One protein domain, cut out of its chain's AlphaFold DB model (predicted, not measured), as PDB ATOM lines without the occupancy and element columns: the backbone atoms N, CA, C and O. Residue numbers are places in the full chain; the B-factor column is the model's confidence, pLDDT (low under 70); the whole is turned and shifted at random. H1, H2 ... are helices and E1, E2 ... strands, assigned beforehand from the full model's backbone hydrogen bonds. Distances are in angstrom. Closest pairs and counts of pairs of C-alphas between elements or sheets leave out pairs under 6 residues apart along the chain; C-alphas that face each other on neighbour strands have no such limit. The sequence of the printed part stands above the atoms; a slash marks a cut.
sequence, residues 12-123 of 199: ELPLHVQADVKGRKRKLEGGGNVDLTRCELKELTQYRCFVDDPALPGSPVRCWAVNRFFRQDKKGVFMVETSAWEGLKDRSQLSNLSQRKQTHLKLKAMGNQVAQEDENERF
ATOM      1  N   GLU A  12       7.932  22.145  50.970       87.44
ATOM      2  CA  GLU A  12       6.995  22.523  52.032       87.44
ATOM      3  C   GLU A  12       6.131  23.734  51.665       87.44
ATOM      4  O   GLU A  12       5.262  24.141  52.443       87.44
ATOM      5  N   LEU A  13       6.312  24.294  50.465       88.12
ATOM      6  CA  LEU A  13       5.518  25.408  49.959       88.12
ATOM      7  C   LEU A  13       4.004  25.147  50.006       88.12
ATOM      8  O   LEU A  13       3.285  26.014  50.507       88.12
ATOM      9  N   PRO A  14       3.475  23.981  49.579       86.50
ATOM     10  CA  PRO A  14       2.036  23.729  49.636       86.50
ATOM     11  C   PRO A  14       1.465  23.764  51.060       86.50
ATOM     12  O   PRO A  14       0.291  24.095  51.226       86.50
ATOM     13  N   LEU A  15       2.285  23.448  52.073       87.19
ATOM     14  CA  LEU A  15       1.911  23.465  53.489       87.19
ATOM     15  C   LEU A  15       2.013  24.878  54.075       87.19
ATOM     16  O   LEU A  15       1.052  25.365  54.672       87.19
ATOM     17  N   HIS A  16       3.127  25.573  53.843       86.88
ATOM     18  CA  HIS A  16       3.349  26.938  54.338       86.88
ATOM     19  C   HIS A  16       2.357  27.950  53.749       86.88
ATOM     20  O   HIS A  16       1.943  28.900  54.416       86.88
ATOM     21  N   VAL A  17       1.886  27.722  52.521       87.62
ATOM     22  CA  VAL A  17       0.830  28.542  51.908       87.62
ATOM     23  C   VAL A  17      -0.530  28.364  52.604       87.62
ATOM     24  O   VAL A  17      -1.389  29.243  52.515       87.62
ATOM     25  N   GLN A  18      -0.735  27.305  53.389       88.06
ATOM     26  CA  GLN A  18      -1.943  27.178  54.213       88.06
ATOM     27  C   GLN A  18      -1.858  27.972  55.515       88.06
ATOM     28  O   GLN A  18      -2.898  28.251  56.106       88.06
ATOM     29  N   ALA A  19      -0.662  28.324  55.985       85.88
ATOM     30  CA  ALA A  19      -0.455  28.957  57.283       85.88
ATOM     31  C   ALA A  19      -0.281  30.477  57.158       85.88
ATOM     32  O   ALA A  19       0.417  30.973  56.280       85.88
ATOM     33  N   ASP A  20      -0.923  31.232  58.041       79.50
ATOM     34  CA  ASP A  20      -0.716  32.669  58.212       79.50
ATOM     35  C   ASP A  20       0.633  32.958  58.902       79.50
ATOM     36  O   ASP A  20       1.289  32.043  59.394       79.50
ATOM     37  N   VAL A  21       1.028  34.233  59.022       76.06
ATOM     38  CA  VAL A  21       2.288  34.667  59.674       76.06
ATOM     39  C   VAL A  21       2.443  34.100  61.092       76.06
ATOM     40  O   VAL A  21       3.547  33.876  61.567       76.06
ATOM     41  N   LYS A  22       1.322  33.847  61.777       78.25
ATOM     42  CA  LYS A  22       1.282  33.277  63.134       78.25
ATOM     43  C   LYS A  22       1.274  31.740  63.164       78.25
ATOM     44  O   LYS A  22       0.964  31.169  64.202       78.25
ATOM     45  N   GLY A  23       1.479  31.071  62.028       77.00
ATOM     46  CA  GLY A  23       1.421  29.608  61.901       77.00
ATOM     47  C   GLY A  23       0.008  29.007  61.939       77.00
ATOM     48  O   GLY A  23      -0.158  27.795  61.872       77.00
ATOM     49  N   ARG A  24      -1.042  29.833  62.037       82.94
ATOM     50  CA  ARG A  24      -2.438  29.364  62.058       82.94
ATOM     51  C   ARG A  24      -2.944  29.126  60.643       82.94
ATOM     52  O   ARG A  24      -2.644  29.922  59.759       82.94
ATOM     53  N   LYS A  25      -3.782  28.107  60.434       85.12
ATOM     54  CA  LYS A  25      -4.414  27.865  59.129       85.12
ATOM     55  C   LYS A  25      -5.191  29.107  58.662       85.12
ATOM     56  O   LYS A  25      -6.019  29.642  59.404       85.12
ATOM     57  N   ARG A  26      -4.926  29.557  57.434       79.88
ATOM     58  CA  ARG A  26      -5.631  30.661  56.779       79.88
ATOM     59  C   ARG A  26      -7.102  30.282  56.624       79.88
ATOM     60  O   ARG A  26      -7.434  29.206  56.129       79.88
ATOM     61  N   LYS A  27      -7.991  31.178  57.050       77.25
ATOM     62  CA  LYS A  27      -9.425  31.051  56.782       77.25
ATOM     63  C   LYS A  27      -9.672  31.528  55.356       77.25
ATOM     64  O   LYS A  27      -9.665  32.727  55.101       77.25
ATOM     65  N   LEU A  28      -9.825  30.587  54.434       73.81
ATOM     66  CA  LEU A  28     -10.317  30.882  53.095       73.81
ATOM     67  C   LEU A  28     -11.843  30.940  53.112       73.81
ATOM     68  O   LEU A  28     -12.502  30.163  53.807       73.81
ATOM     69  N   GLU A  29     -12.393  31.840  52.307       65.88
ATOM     70  CA  GLU A  29     -13.822  31.908  52.010       65.88
ATOM     71  C   GLU A  29     -14.233  30.590  51.334       65.88
ATOM     72  O   GLU A  29     -13.863  30.335  50.189       65.88
ATOM     73  N   GLY A  30     -14.917  29.714  52.075       69.50
ATOM     74  CA  GLY A  30     -15.255  28.349  51.647       69.50
ATOM     75  C   GLY A  30     -14.521  27.223  52.385       69.50
ATOM     76  O   GLY A  30     -14.720  26.061  52.049       69.50
ATOM     77  N   GLY A  31     -13.674  27.526  53.378       73.12
ATOM     78  CA  GLY A  31     -13.089  26.538  54.305       73.12
ATOM     79  C   GLY A  31     -12.087  25.540  53.699       73.12
ATOM     80  O   GLY A  31     -11.497  24.744  54.433       73.12
ATOM     81  N   GLY A  32     -11.880  25.582  52.381       79.56
ATOM     82  CA  GLY A  32     -10.952  24.721  51.656       79.56
ATOM     83  C   GLY A  32      -9.479  25.072  51.883       79.56
ATOM     84  O   GLY A  32      -9.143  26.112  52.447       79.56
ATOM     85  N   ASN A  33      -8.593  24.185  51.429       83.88
ATOM     86  CA  ASN A  33      -7.156  24.455  51.352       83.88
ATOM     87  C   ASN A  33      -6.840  25.273  50.089       83.88
ATOM     88  O   ASN A  33      -7.515  25.128  49.069       83.88
ATOM     89  N   VAL A  34      -5.791  26.097  50.138       85.19
ATOM     90  CA  VAL A  34      -5.259  26.796  48.964       85.19
ATOM     91  C   VAL A  34      -4.727  25.758  47.979       85.19
ATOM     92  O   VAL A  34      -3.783  25.036  48.298       85.19
ATOM     93  N   ASP A  35      -5.294  25.717  46.778       86.12
ATOM     94  CA  ASP A  35      -4.744  24.965  45.654       86.12
ATOM     95  C   ASP A  35      -3.987  25.923  44.730       86.12
ATOM     96  O   ASP A  35      -4.585  26.635  43.921       86.12
ATOM     97  N   LEU A  36      -2.656  25.920  44.849       85.75
ATOM     98  CA  LEU A  36      -1.773  26.757  44.039       85.75
ATOM     99  C   LEU A  36      -1.986  26.532  42.536       85.75
ATOM    100  O   LEU A  36      -1.845  27.470  41.761       85.75
ATOM    101  N   THR A  37      -2.362  25.328  42.096       85.81
ATOM    102  CA  THR A  37      -2.529  25.040  40.660       85.81
ATOM    103  C   THR A  37      -3.694  25.804  40.028       85.81
ATOM    104  O   THR A  37      -3.654  26.093  38.835       85.81
ATOM    105  N   ARG A  38      -4.688  26.200  40.834       86.69
ATOM    106  CA  ARG A  38      -5.864  26.978  40.411       86.69
ATOM    107  C   ARG A  38      -5.652  28.490  40.489       86.69
ATOM    108  O   ARG A  38      -6.532  29.243  40.071       86.69
ATOM    109  N   CYS A  39      -4.539  28.929  41.071       87.56
ATOM    110  CA  CYS A  39      -4.167  30.336  41.162       87.56
ATOM    111  C   CYS A  39      -3.583  30.829  39.835       87.56
ATOM    112  O   CYS A  39      -2.896  30.078  39.136       87.56
ATOM    113  N   GLU A  40      -3.811  32.105  39.527       90.62
ATOM    114  CA  GLU A  40      -3.227  32.760  38.356       90.62
ATOM    115  C   GLU A  40      -1.701  32.804  38.511       90.62
ATOM    116  O   GLU A  40      -1.194  33.264  39.539       90.62
ATOM    117  N   LEU A  41      -0.983  32.299  37.503       92.06
ATOM    118  CA  LEU A  41       0.472  32.365  37.433       92.06
ATOM    119  C   LEU A  41       0.875  33.676  36.761       92.06
ATOM    120  O   LEU A  41       0.475  33.950  35.632       92.06
ATOM    121  N   LYS A  42       1.678  34.470  37.460       91.94
ATOM    122  CA  LYS A  42       2.225  35.739  36.990       91.94
ATOM    123  C   LYS A  42       3.730  35.629  36.874       91.94
ATOM    124  O   LYS A  42       4.378  34.993  37.702       91.94
ATOM    125  N   GLU A  43       4.271  36.282  35.863       93.62
ATOM    126  CA  GLU A  43       5.702  36.358  35.612       93.62
ATOM    127  C   GLU A  43       6.169  37.804  35.768       93.62
ATOM    128  O   GLU A  43       5.497  38.742  35.337       93.62
ATOM    129  N   LEU A  44       7.319  37.974  36.412       93.19
ATOM    130  CA  LEU A  44       8.002  39.249  36.549       93.19
ATOM    131  C   LEU A  44       9.482  39.052  36.232       93.19
ATOM    132  O   LEU A  44      10.213  38.417  36.995       93.19
ATOM    133  N   THR A  45       9.939  39.639  35.133       95.44
ATOM    134  CA  THR A  45      11.364  39.704  34.811       95.44
ATOM    135  C   THR A  45      12.023  40.796  35.645       95.44
ATOM    136  O   THR A  45      11.686  41.974  35.543       95.44
ATOM    137  N   GLN A  46      12.974  40.400  36.482       94.25
ATOM    138  CA  GLN A  46      13.858  41.295  37.220       94.25
ATOM    139  C   GLN A  46      15.269  41.216  36.640       94.25
ATOM    140  O   GLN A  46      15.602  40.266  35.940       94.25
ATOM    141  N   TYR A  47      16.121  42.186  36.956       95.56
ATOM    142  CA  TYR A  47      17.539  42.120  36.615       95.56
ATOM    143  C   TYR A  47      18.356  41.930  37.881       95.56
ATOM    144  O   TYR A  47      18.212  42.677  38.850       95.56
ATOM    145  N   ARG A  48      19.220  40.918  37.872       93.88
ATOM    146  CA  ARG A  48      20.238  40.740  38.900       93.88
ATOM    147  C   ARG A  48      21.544  41.282  38.352       93.88
ATOM    148  O   ARG A  48      22.010  40.818  37.318       93.88
ATOM    149  N   CYS A  49      22.099  42.267  39.045       96.38
ATOM    150  CA  CYS A  49      23.336  42.929  38.666       96.38
ATOM    151  C   CYS A  49      24.456  42.572  39.642       96.38
ATOM    152  O   CYS A  49      24.223  42.447  40.847       96.38
ATOM    153  N   PHE A  50      25.662  42.417  39.112       96.31
ATOM    154  CA  PHE A  50      26.890  42.200  39.862       96.31
ATOM    155  C   PHE A  50      27.945  43.197  39.386       96.31
ATOM    156  O   PHE A  50      28.062  43.446  38.186       96.31
ATOM    157  N   VAL A  51      28.675  43.785  40.331       96.94
ATOM    158  CA  VAL A  51      29.837  44.632  40.045       96.94
ATOM    159  C   VAL A  51      31.058  43.729  40.080       96.94
ATOM    160  O   VAL A  51      31.277  43.069  41.092       96.94
ATOM    161  N   ASP A  52      31.814  43.684  38.986       95.19
ATOM    162  CA  ASP A  52      32.900  42.710  38.827       95.19
ATOM    163  C   ASP A  52      34.006  42.869  39.866       95.19
ATOM    164  O   ASP A  52      34.395  41.889  40.499       95.19
ATOM    165  N   ASP A  53      34.450  44.105  40.078       95.56
ATOM    166  CA  ASP A  53      35.373  44.478  41.135       95.56
ATOM    167  C   ASP A  53      34.826  45.697  41.898       95.56
ATOM    168  O   ASP A  53      34.946  46.834  41.439       95.56
ATOM    169  N   PRO A  54      34.205  45.504  43.074       94.62
ATOM    170  CA  PRO A  54      33.655  46.611  43.849       94.62
ATOM    171  C   PRO A  54      34.732  47.521  44.461       94.62
ATOM    172  O   PRO A  54      34.385  48.599  44.944       94.62
ATOM    173  N   ALA A  55      36.007  47.114  44.475       95.69
ATOM    174  CA  ALA A  55      37.098  47.929  45.006       95.69
ATOM    175  C   ALA A  55      37.627  48.944  43.979       95.69
ATOM    176  O   ALA A  55      38.177  49.977  44.370       95.69
ATOM    177  N   LEU A  56      37.448  48.679  42.679       96.81
ATOM    178  CA  LEU A  56      37.909  49.563  41.612       96.81
ATOM    179  C   LEU A  56      36.814  50.558  41.186       96.81
ATOM    180  O   LEU A  56      35.733  50.151  40.744       96.81
ATOM    181  N   PRO A  57      37.081  51.877  41.240       94.31
ATOM    182  CA  PRO A  57      36.153  52.861  40.702       94.31
ATOM    183  C   PRO A  57      36.036  52.682  39.183       94.31
ATOM    184  O   PRO A  57      37.035  52.608  38.472       94.31
ATOM    185  N   GLY A  58      34.801  52.617  38.681       94.50
ATOM    186  CA  GLY A  58      34.527  52.401  37.257       94.50
ATOM    187  C   GLY A  58      34.506  50.934  36.816       94.50
ATOM    188  O   GLY A  58      34.437  50.678  35.616       94.50
ATOM    189  N   SER A  59      34.535  49.973  37.749       96.56
ATOM    190  CA  SER A  59      34.331  48.561  37.414       96.56
ATOM    191  C   SER A  59      33.018  48.343  36.644       96.56
ATOM    192  O   SER A  59      31.986  48.914  37.015       96.56
ATOM    193  N   PRO A  60      33.013  47.479  35.611       96.94
ATOM    194  CA  PRO A  60      31.804  47.156  34.870       96.94
ATOM    195  C   PRO A  60      30.744  46.501  35.763       96.94
ATOM    196  O   PRO A  60      31.045  45.754  36.701       96.94
ATOM    197  N   VAL A  61      29.482  46.778  35.430       97.56
ATOM    198  CA  VAL A  61      28.304  46.168  36.049       97.56
ATOM    199  C   VAL A  61      27.690  45.197  35.053       97.56
ATOM    200  O   VAL A  61      27.231  45.598  33.983       97.56
ATOM    201  N   ARG A  62      27.660  43.910  35.401       97.25
ATOM    202  CA  ARG A  62      27.025  42.868  34.592       97.25
ATOM    203  C   ARG A  62      25.647  42.557  35.151       97.25
ATOM    204  O   ARG A  62      25.526  42.139  36.299       97.25
ATOM    205  N   CYS A  63      24.614  42.737  34.333       97.81
ATOM    206  CA  CYS A  63      23.233  42.430  34.689       97.81
ATOM    207  C   CYS A  63      22.692  41.289  33.829       97.81
ATOM    208  O   CYS A  63      22.925  41.249  32.624       97.81
ATOM    209  N   TRP A  64      21.925  40.393  34.439       97.25
ATOM    210  CA  TRP A  64      21.210  39.333  33.735       97.25
ATOM    211  C   TRP A  64      19.742  39.316  34.142       97.25
ATOM    212  O   TRP A  64      19.392  39.604  35.291       97.25
ATOM    213  N   ALA A  65      18.884  38.985  33.181       96.31
ATOM    214  CA  ALA A  65      17.463  38.820  33.421       96.31
ATOM    215  C   ALA A  65      17.216  37.575  34.289       96.31
ATOM    216  O   ALA A  65      17.804  36.513  34.078       96.31
ATOM    217  N   VAL A  66      16.342  37.720  35.277       94.38
ATOM    218  CA  VAL A  66      15.889  36.676  36.192       94.38
ATOM    219  C   VAL A  66      14.371  36.728  36.216       94.38
ATOM    220  O   VAL A  66      13.785  37.697  36.698       94.38
ATOM    221  N   ASN A  67      13.727  35.677  35.720       93.88
ATOM    222  CA  ASN A  67      12.275  35.581  35.759       93.88
ATOM    223  C   ASN A  67      11.840  35.041  37.118       93.88
ATOM    224  O   ASN A  67      12.281  33.973  37.552       93.88
ATOM    225  N   ARG A  68      10.983  35.800  37.798       92.69
ATOM    226  CA  ARG A  68      10.315  35.375  39.022       92.69
ATOM    227  C   ARG A  68       8.870  35.038  38.717       92.69
ATOM    228  O   ARG A  68       8.174  35.801  38.046       92.69
ATOM    229  N   PHE A  69       8.421  33.913  39.249       92.75
ATOM    230  CA  PHE A  69       7.054  33.450  39.085       92.75
ATOM    231  C   PHE A  69       6.290  33.641  40.383       92.75
ATOM    232  O   PHE A  69       6.805  33.354  41.464       92.75
ATOM    233  N   PHE A  70       5.054  34.109  40.276       91.62
ATOM    234  CA  PHE A  70       4.183  34.370  41.408       91.62
ATOM    235  C   PHE A  70       2.826  33.740  41.178       91.62
ATOM    236  O   PHE A  70       2.279  33.803  40.080       91.62
ATOM    237  N   ARG A  71       2.236  33.200  42.238       90.81
ATOM    238  CA  ARG A  71       0.839  32.783  42.226       90.81
ATOM    239  C   ARG A  71       0.005  33.715  43.067       90.81
ATOM    240  O   ARG A  71       0.338  33.992  44.222       90.81
ATOM    241  N   GLN A  72      -1.076  34.195  42.467       87.38
ATOM    242  CA  GLN A  72      -2.031  35.074  43.119       87.38
ATOM    243  C   GLN A  72      -3.374  34.365  43.268       87.38
ATOM    244  O   GLN A  72      -3.888  33.756  42.327       87.38
ATOM    245  N   ASP A  73      -3.946  34.453  44.465       83.31
ATOM    246  CA  ASP A  73      -5.309  33.984  44.688       83.31
ATOM    247  C   ASP A  73      -6.321  34.843  43.915       83.31
ATOM    248  O   ASP A  73      -6.090  36.032  43.688       83.31
ATOM    249  N   LYS A  74      -7.474  34.269  43.555       74.50
ATOM    250  CA  LYS A  74      -8.510  34.923  42.731       74.50
ATOM    251  C   LYS A  74      -8.973  36.265  43.300       74.50
ATOM    252  O   LYS A  74      -9.338  37.163  42.553       74.50
ATOM    253  N   LYS A  75      -8.955  36.405  44.629       72.25
ATOM    254  CA  LYS A  75      -9.354  37.634  45.333       72.25
ATOM    255  C   LYS A  75      -8.191  38.610  45.570       72.25
ATOM    256  O   LYS A  75      -8.380  39.645  46.198       72.25
ATOM    257  N   GLY A  76      -6.970  38.269  45.149       71.94
ATOM    258  CA  GLY A  76      -5.766  39.076  45.363       71.94
ATOM    259  C   GLY A  76      -5.371  39.259  46.835       71.94
ATOM    260  O   GLY A  76      -4.573  40.143  47.168       71.94
ATOM    261  N   VAL A  77      -5.931  38.440  47.731       73.06
ATOM    262  CA  VAL A  77      -5.732  38.550  49.183       73.06
ATOM    263  C   VAL A  77      -4.275  38.286  49.541       73.06
ATOM    264  O   VAL A  77      -3.687  39.055  50.304       73.06
ATOM    265  N   PHE A  78      -3.663  37.284  48.913       77.94
ATOM    266  CA  PHE A  78      -2.251  36.965  49.069       77.94
ATOM    267  C   PHE A  78      -1.612  36.617  47.716       77.94
ATOM    268  O   PHE A  78      -2.289  36.231  46.760       77.94
ATOM    269  N   MET A  79      -0.298  36.810  47.653       84.44
ATOM    270  CA  MET A  79       0.559  36.518  46.509       84.44
ATOM    271  C   MET A  79       1.797  35.805  47.043       84.44
ATOM    272  O   MET A  79       2.311  36.185  48.097       84.44
ATOM    273  N   VAL A  80       2.238  34.758  46.355       87.75
ATOM    274  CA  VAL A  80       3.360  33.914  46.783       87.75
ATOM    275  C   VAL A  80       4.346  33.789  45.642       87.75
ATOM    276  O   VAL A  80       3.937  33.497  44.520       87.75
ATOM    277  N   GLU A  81       5.630  33.993  45.925       88.94
ATOM    278  CA  GLU A  81       6.684  33.669  44.969       88.94
ATOM    279  C   GLU A  81       6.809  32.145  44.847       88.94
ATOM    280  O   GLU A  81       7.006  31.436  45.833       88.94
ATOM    281  N   THR A  82       6.681  31.640  43.626       90.94
ATOM    282  CA  THR A  82       6.701  30.212  43.291       90.94
ATOM    283  C   THR A  82       7.806  29.860  42.301       90.94
ATOM    284  O   THR A  82       7.784  28.766  41.744       90.94
ATOM    285  N   SER A  83       8.788  30.742  42.093       88.81
ATOM    286  CA  SER A  83       9.869  30.582  41.109       88.81
ATOM    287  C   SER A  83      10.535  29.203  41.176       88.81
ATOM    288  O   SER A  83      10.571  28.466  40.192       88.81
ATOM    289  N   ALA A  84      10.992  28.809  42.366       86.50
ATOM    290  CA  ALA A  84      11.639  27.515  42.560       86.50
ATOM    291  C   ALA A  84      10.657  26.330  42.460       86.50
ATOM    292  O   ALA A  84      11.041  25.237  42.051       86.50
ATOM    293  N   TRP A  85       9.381  26.539  42.803       86.31
ATOM    294  CA  TRP A  85       8.354  25.496  42.756       86.31
ATOM    295  C   TRP A  85       7.953  25.131  41.329       86.31
ATOM    296  O   TRP A  85       7.768  23.950  41.035       86.31
ATOM    297  N   GLU A  86       7.868  26.112  40.431       86.38
ATOM    298  CA  GLU A  86       7.609  25.830  39.015       86.38
ATOM    299  C   GLU A  86       8.805  25.118  38.363       86.38
ATOM    300  O   GLU A  86       8.615  24.122  37.669       86.38
ATOM    301  N   GLY A  87      10.040  25.515  38.696       81.12
ATOM    302  CA  GLY A  87      11.242  24.844  38.186       81.12
ATOM    303  C   GLY A  87      11.360  23.362  38.585       81.12
ATOM    304  O   GLY A  87      11.872  22.551  37.811       81.12
ATOM    305  N   LEU A  88      10.865  22.973  39.768       78.81
ATOM    306  CA  LEU A  88      10.844  21.565  40.190       78.81
ATOM    307  C   LEU A  88       9.842  20.725  39.391       78.81
ATOM    308  O   LEU A  88      10.138  19.573  39.062       78.81
ATOM    309  N   LYS A  89       8.674  21.281  39.055       72.50
ATOM    310  CA  LYS A  89       7.678  20.555  38.258       72.50
ATOM    311  C   LYS A  89       8.214  20.242  36.875       72.50
ATOM    312  O   LYS A  89       8.118  19.089  36.460       72.50
ATOM    313  N   ASP A  90       8.843  21.212  36.223       70.81
ATOM    314  CA  ASP A  90       9.417  21.011  34.893       70.81
ATOM    315  C   ASP A  90      10.490  19.916  34.909       70.81
ATOM    316  O   ASP A  90      10.445  18.989  34.097       70.81
ATOM    317  N   ARG A  91      11.392  19.932  35.901       70.56
ATOM    318  CA  ARG A  91      12.405  18.872  36.073       70.56
ATOM    319  C   ARG A  91      11.781  17.496  36.316       70.56
ATOM    320  O   ARG A  91      12.216  16.517  35.711       70.56
ATOM    321  N   SER A  92      10.749  17.418  37.156       71.06
ATOM    322  CA  SER A  92      10.056  16.156  37.448       71.06
ATOM    323  C   SER A  92       9.293  15.598  36.238       71.06
ATOM    324  O   SER A  92       9.235  14.389  36.033       71.06
ATOM    325  N   GLN A  93       8.721  16.458  35.393       63.72
ATOM    326  CA  GLN A  93       8.047  16.026  34.166       63.72
ATOM    327  C   GLN A  93       9.064  15.490  33.155       63.72
ATOM    328  O   GLN A  93       8.839  14.445  32.540       63.72
ATOM    329  N   LEU A  94      10.216  16.154  33.031       68.75
ATOM    330  CA  LEU A  94      11.298  15.715  32.152       68.75
ATOM    331  C   LEU A  94      11.889  14.365  32.581       68.75
ATOM    332  O   LEU A  94      12.100  13.504  31.722       68.75
ATOM    333  N   SER A  95      12.101  14.134  33.880       71.44
ATOM    334  CA  SER A  95      12.599  12.840  34.369       71.44
ATOM    335  C   SER A  95      11.595  11.708  34.119       71.44
ATOM    336  O   SER A  95      11.973  10.653  33.607       71.44
ATOM    337  N   ASN A  96      10.304  11.948  34.363       71.88
ATOM    338  CA  ASN A  96       9.242  10.970  34.108       71.88
ATOM    339  C   ASN A  96       9.080  10.643  32.612       71.88
ATOM    340  O   ASN A  96       8.908   9.482  32.231       71.88
ATOM    341  N   LEU A  97       9.154  11.651  31.738       72.25
ATOM    342  CA  LEU A  97       9.118  11.451  30.287       72.25
ATOM    343  C   LEU A  97      10.347  10.683  29.791       72.25
ATOM    344  O   LEU A  97      10.215   9.816  28.924       72.25
ATOM    345  N   SER A  98      11.524  10.972  30.348       74.81
ATOM    346  CA  SER A  98      12.758  10.242  30.049       74.81
ATOM    347  C   SER A  98      12.640   8.760  30.426       74.81
ATOM    348  O   SER A  98      12.879   7.890  29.585       74.81
ATOM    349  N   GLN A  99      12.147   8.462  31.635       70.31
ATOM    350  CA  GLN A  99      11.923   7.088  32.096       70.31
ATOM    351  C   GLN A  99      10.937   6.330  31.199       70.31
ATOM    352  O   GLN A  99      11.223   5.209  30.781       70.31
ATOM    353  N   ARG A 100       9.808   6.948  30.823       70.19
ATOM    354  CA  ARG A 100       8.831   6.325  29.911       70.19
ATOM    355  C   ARG A 100       9.433   6.004  28.545       70.19
ATOM    356  O   ARG A 100       9.209   4.913  28.014       70.19
ATOM    357  N   LYS A 101      10.234   6.919  27.989       74.44
ATOM    358  CA  LYS A 101      10.952   6.681  26.729       74.44
ATOM    359  C   LYS A 101      11.925   5.510  26.870       74.44
ATOM    360  O   LYS A 101      11.891   4.609  26.035       74.44
ATOM    361  N   GLN A 102      12.705   5.455  27.949       75.00
ATOM    362  CA  GLN A 102      13.598   4.325  28.230       75.00
ATOM    363  C   GLN A 102      12.845   2.996  28.377       75.00
ATOM    364  O   GLN A 102      13.267   2.004  27.786       75.00
ATOM    365  N   THR A 103      11.710   2.959  29.083       72.06
ATOM    366  CA  THR A 103      10.911   1.726  29.205       72.06
ATOM    367  C   THR A 103      10.354   1.263  27.863       72.06
ATOM    368  O   THR A 103      10.379   0.072  27.570       72.06
ATOM    369  N   HIS A 104       9.915   2.194  27.012       76.69
ATOM    370  CA  HIS A 104       9.400   1.865  25.687       76.69
ATOM    371  C   HIS A 104      10.508   1.343  24.758       76.69
ATOM    372  O   HIS A 104      10.311   0.359  24.047       76.69
ATOM    373  N   LEU A 105      11.699   1.952  24.793       77.69
ATOM    374  CA  LEU A 105      12.877   1.457  24.073       77.69
ATOM    375  C   LEU A 105      13.310   0.066  24.559       77.69
ATOM    376  O   LEU A 105      13.593  -0.801  23.735       77.69
ATOM    377  N   LYS A 106      13.298  -0.176  25.875       78.81
ATOM    378  CA  LYS A 106      13.632  -1.483  26.459       78.81
ATOM    379  C   LYS A 106      12.638  -2.572  26.041       78.81
ATOM    380  O   LYS A 106      13.062  -3.648  25.635       78.81
ATOM    381  N   LEU A 107      11.335  -2.284  26.067       72.81
ATOM    382  CA  LEU A 107      10.303  -3.217  25.593       72.81
ATOM    383  C   LEU A 107      10.443  -3.517  24.092       72.81
ATOM    384  O   LEU A 107      10.319  -4.670  23.684       72.81
ATOM    385  N   LYS A 108      10.776  -2.512  23.273       77.12
ATOM    386  CA  LYS A 108      11.020  -2.697  21.834       77.12
ATOM    387  C   LYS A 108      12.256  -3.566  21.551       77.12
ATOM    388  O   LYS A 108      12.235  -4.350  20.609       77.12
ATOM    389  N   ALA A 109      13.302  -3.464  22.373       70.69
ATOM    390  CA  ALA A 109      14.489  -4.314  22.262       70.69
ATOM    391  C   ALA A 109      14.202  -5.779  22.644       70.69
ATOM    392  O   ALA A 109      14.680  -6.683  21.967       70.69
ATOM    393  N   MET A 110      13.375  -6.017  23.671       64.75
ATOM    394  CA  MET A 110      12.982  -7.377  24.071       64.75
ATOM    395  C   MET A 110      12.065  -8.050  23.035       64.75
ATOM    396  O   MET A 110      12.212  -9.239  22.774       64.75
ATOM    397  N   GLY A 111      11.168  -7.298  22.384       59.16
ATOM    398  CA  GLY A 111      10.308  -7.834  21.317       59.16
ATOM    399  C   GLY A 111      11.066  -8.299  20.065       59.16
ATOM    400  O   GLY A 111      10.633  -9.237  19.406       59.16
ATOM    401  N   ASN A 112      12.224  -7.700  19.766       57.06
ATOM    402  CA  ASN A 112      13.068  -8.117  18.640       57.06
ATOM    403  C   ASN A 112      13.865  -9.405  18.916       57.06
ATOM    404  O   ASN A 112      14.250 -10.075  17.966       57.06
ATOM    405  N   GLN A 113      14.109  -9.767  20.182       53.50
ATOM    406  CA  GLN A 113      14.758 -11.043  20.522       53.50
ATOM    407  C   GLN A 113      13.800 -12.226  20.372       53.50
ATOM    408  O   GLN A 113      14.196 -13.263  19.851       53.50
ATOM    409  N   VAL A 114      12.523 -12.046  20.726       53.25
ATOM    410  CA  VAL A 114      11.502 -13.097  20.566       53.25
ATOM    411  C   VAL A 114      11.255 -13.423  19.086       53.25
ATOM    412  O   VAL A 114      11.033 -14.576  18.743       53.25
ATOM    413  N   ALA A 115      11.383 -12.446  18.183       49.31
ATOM    414  CA  ALA A 115      11.256 -12.684  16.742       49.31
ATOM    415  C   ALA A 115      12.458 -13.424  16.117       49.31
ATOM    416  O   ALA A 115      12.342 -13.921  15.001       49.31
ATOM    417  N   GLN A 116      13.605 -13.497  16.803       46.44
ATOM    418  CA  GLN A 116      14.814 -14.150  16.288       46.44
ATOM    419  C   GLN A 116      14.947 -15.611  16.759       46.44
ATOM    420  O   GLN A 116      15.657 -16.395  16.132       46.44
ATOM    421  N   GLU A 117      14.241 -16.005  17.824       51.62
ATOM    422  CA  GLU A 117      14.185 -17.403  18.280       51.62
ATOM    423  C   GLU A 117      13.152 -18.242  17.497       51.62
ATOM    424  O   GLU A 117      13.353 -19.445  17.329       51.62
ATOM    425  N   ASP A 118      12.129 -17.610  16.904       44.34
ATOM    426  CA  ASP A 118      11.085 -18.286  16.108       44.34
ATOM    427  C   ASP A 118      11.578 -18.786  14.726       44.34
ATOM    428  O   ASP A 118      11.043 -19.750  14.173       44.34
ATOM    429  N   GLU A 119      12.637 -18.192  14.154       49.94
ATOM    430  CA  GLU A 119      13.263 -18.737  12.932       49.94
ATOM    431  C   GLU A 119      14.226 -19.901  13.218       49.94
ATOM    432  O   GLU A 119      14.401 -20.770  12.360       49.94
ATOM    433  N   ASN A 120      14.808 -19.984  14.421       46.88
ATOM    434  CA  ASN A 120      15.721 -21.076  14.769       46.88
ATOM    435  C   ASN A 120      14.973 -22.337  15.247       46.88
ATOM    436  O   ASN A 120      15.392 -23.454  14.936       46.88
ATOM    437  N   GLU A 121      13.817 -22.199  15.910       47.09
ATOM    438  CA  GLU A 121      12.972 -23.357  16.263       47.09
ATOM    439  C   GLU A 121      12.270 -23.999  15.056       47.09
ATOM    440  O   GLU A 121      11.885 -25.170  15.121       47.09
ATOM    441  N   ARG A 122      12.160 -23.302  13.916       47.28
ATOM    442  CA  ARG A 122      11.621 -23.898  12.684       47.28
ATOM    443  C   ARG A 122      12.623 -24.795  11.953       47.28
ATOM    444  O   ARG A 122      12.204 -25.658  11.184       47.28
ATOM    445  N   PHE A 123      13.923 -24.621  12.198       45.12
ATOM    446  CA  PHE A 123      14.963 -25.437  11.565       45.12
ATOM    447  C   PHE A 123      15.236 -26.737  12.337       45.12
ATOM    448  O   PHE A 123      15.466 -27.781  11.727       45.12
TER     449      PHE A 123
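Overview. This is residues 12 to 123 of the 199 residues of an uncharacterized protein of Sodiomyces alkalinus F11 (UniProt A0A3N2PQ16). The shape is a T: a long, narrow ribbon of the paired strands E1 and E2, from which the long helix H2 sticks out with residues 88 to 123. The short strand E3 pairs along one end of E2, and the small helix H1 lies near the root of H2. The 112 printed residues have two named helices and three named strands in the order H1 E1 E2 E3 H2; the sheet E1 - E2 - E3 is antiparallel, and the class is mixed, helices and strands. The whole is extended and flat, with a radius of gyration of the C-alphas of 25.8 A and spans of 82 by 56 by 22 A.

Along the chain. H1, residues 12 to 16, begins at C-alpha 12 (6.995, 22.523, 52.032). E1, residues 40 to 51, is 35.2 A long, and E2, residues 61 to 72, 33.1 A. E3 is residues 79 to 81. H2, residues 83 to 123, runs 63.5 A to C-alpha 123 (14.963, -25.437, 11.565).

Arrangement. E1, E2 and E3 form a meander, each strand the antiparallel neighbour of the one before. In the hairpin E1 and E2, at 160 degrees, N 46 and O 66 are within hydrogen-bond range at 2.8 A. In the hairpin E2 and E3, at 135 degrees, N 71 and O 80 are 2.9 A apart. H2 only grazes the sheet, with its residues 83 to 87; its closest C-alpha to E2 is Ser 83, 4.5 A from that of Phe 69. H1 is close to but not clearly touching H2, the C-alphas of Leu 13 and Trp 85 being 7.7 A apart. H1 has its O i to N i+4 pair within hydrogen-bond range, H2 29 of 37.

Size, cuts and confidence. The C-alphas of Pro 57 and Phe 123, the two farthest apart, are 86.2 A apart. The printed part has no cut. The link from H1 to E1, 23 residues, is long. Mean pLDDT of the printed part is 80.1; residues 29 to 30, 93 to 94 and 110 to 123 are under 70.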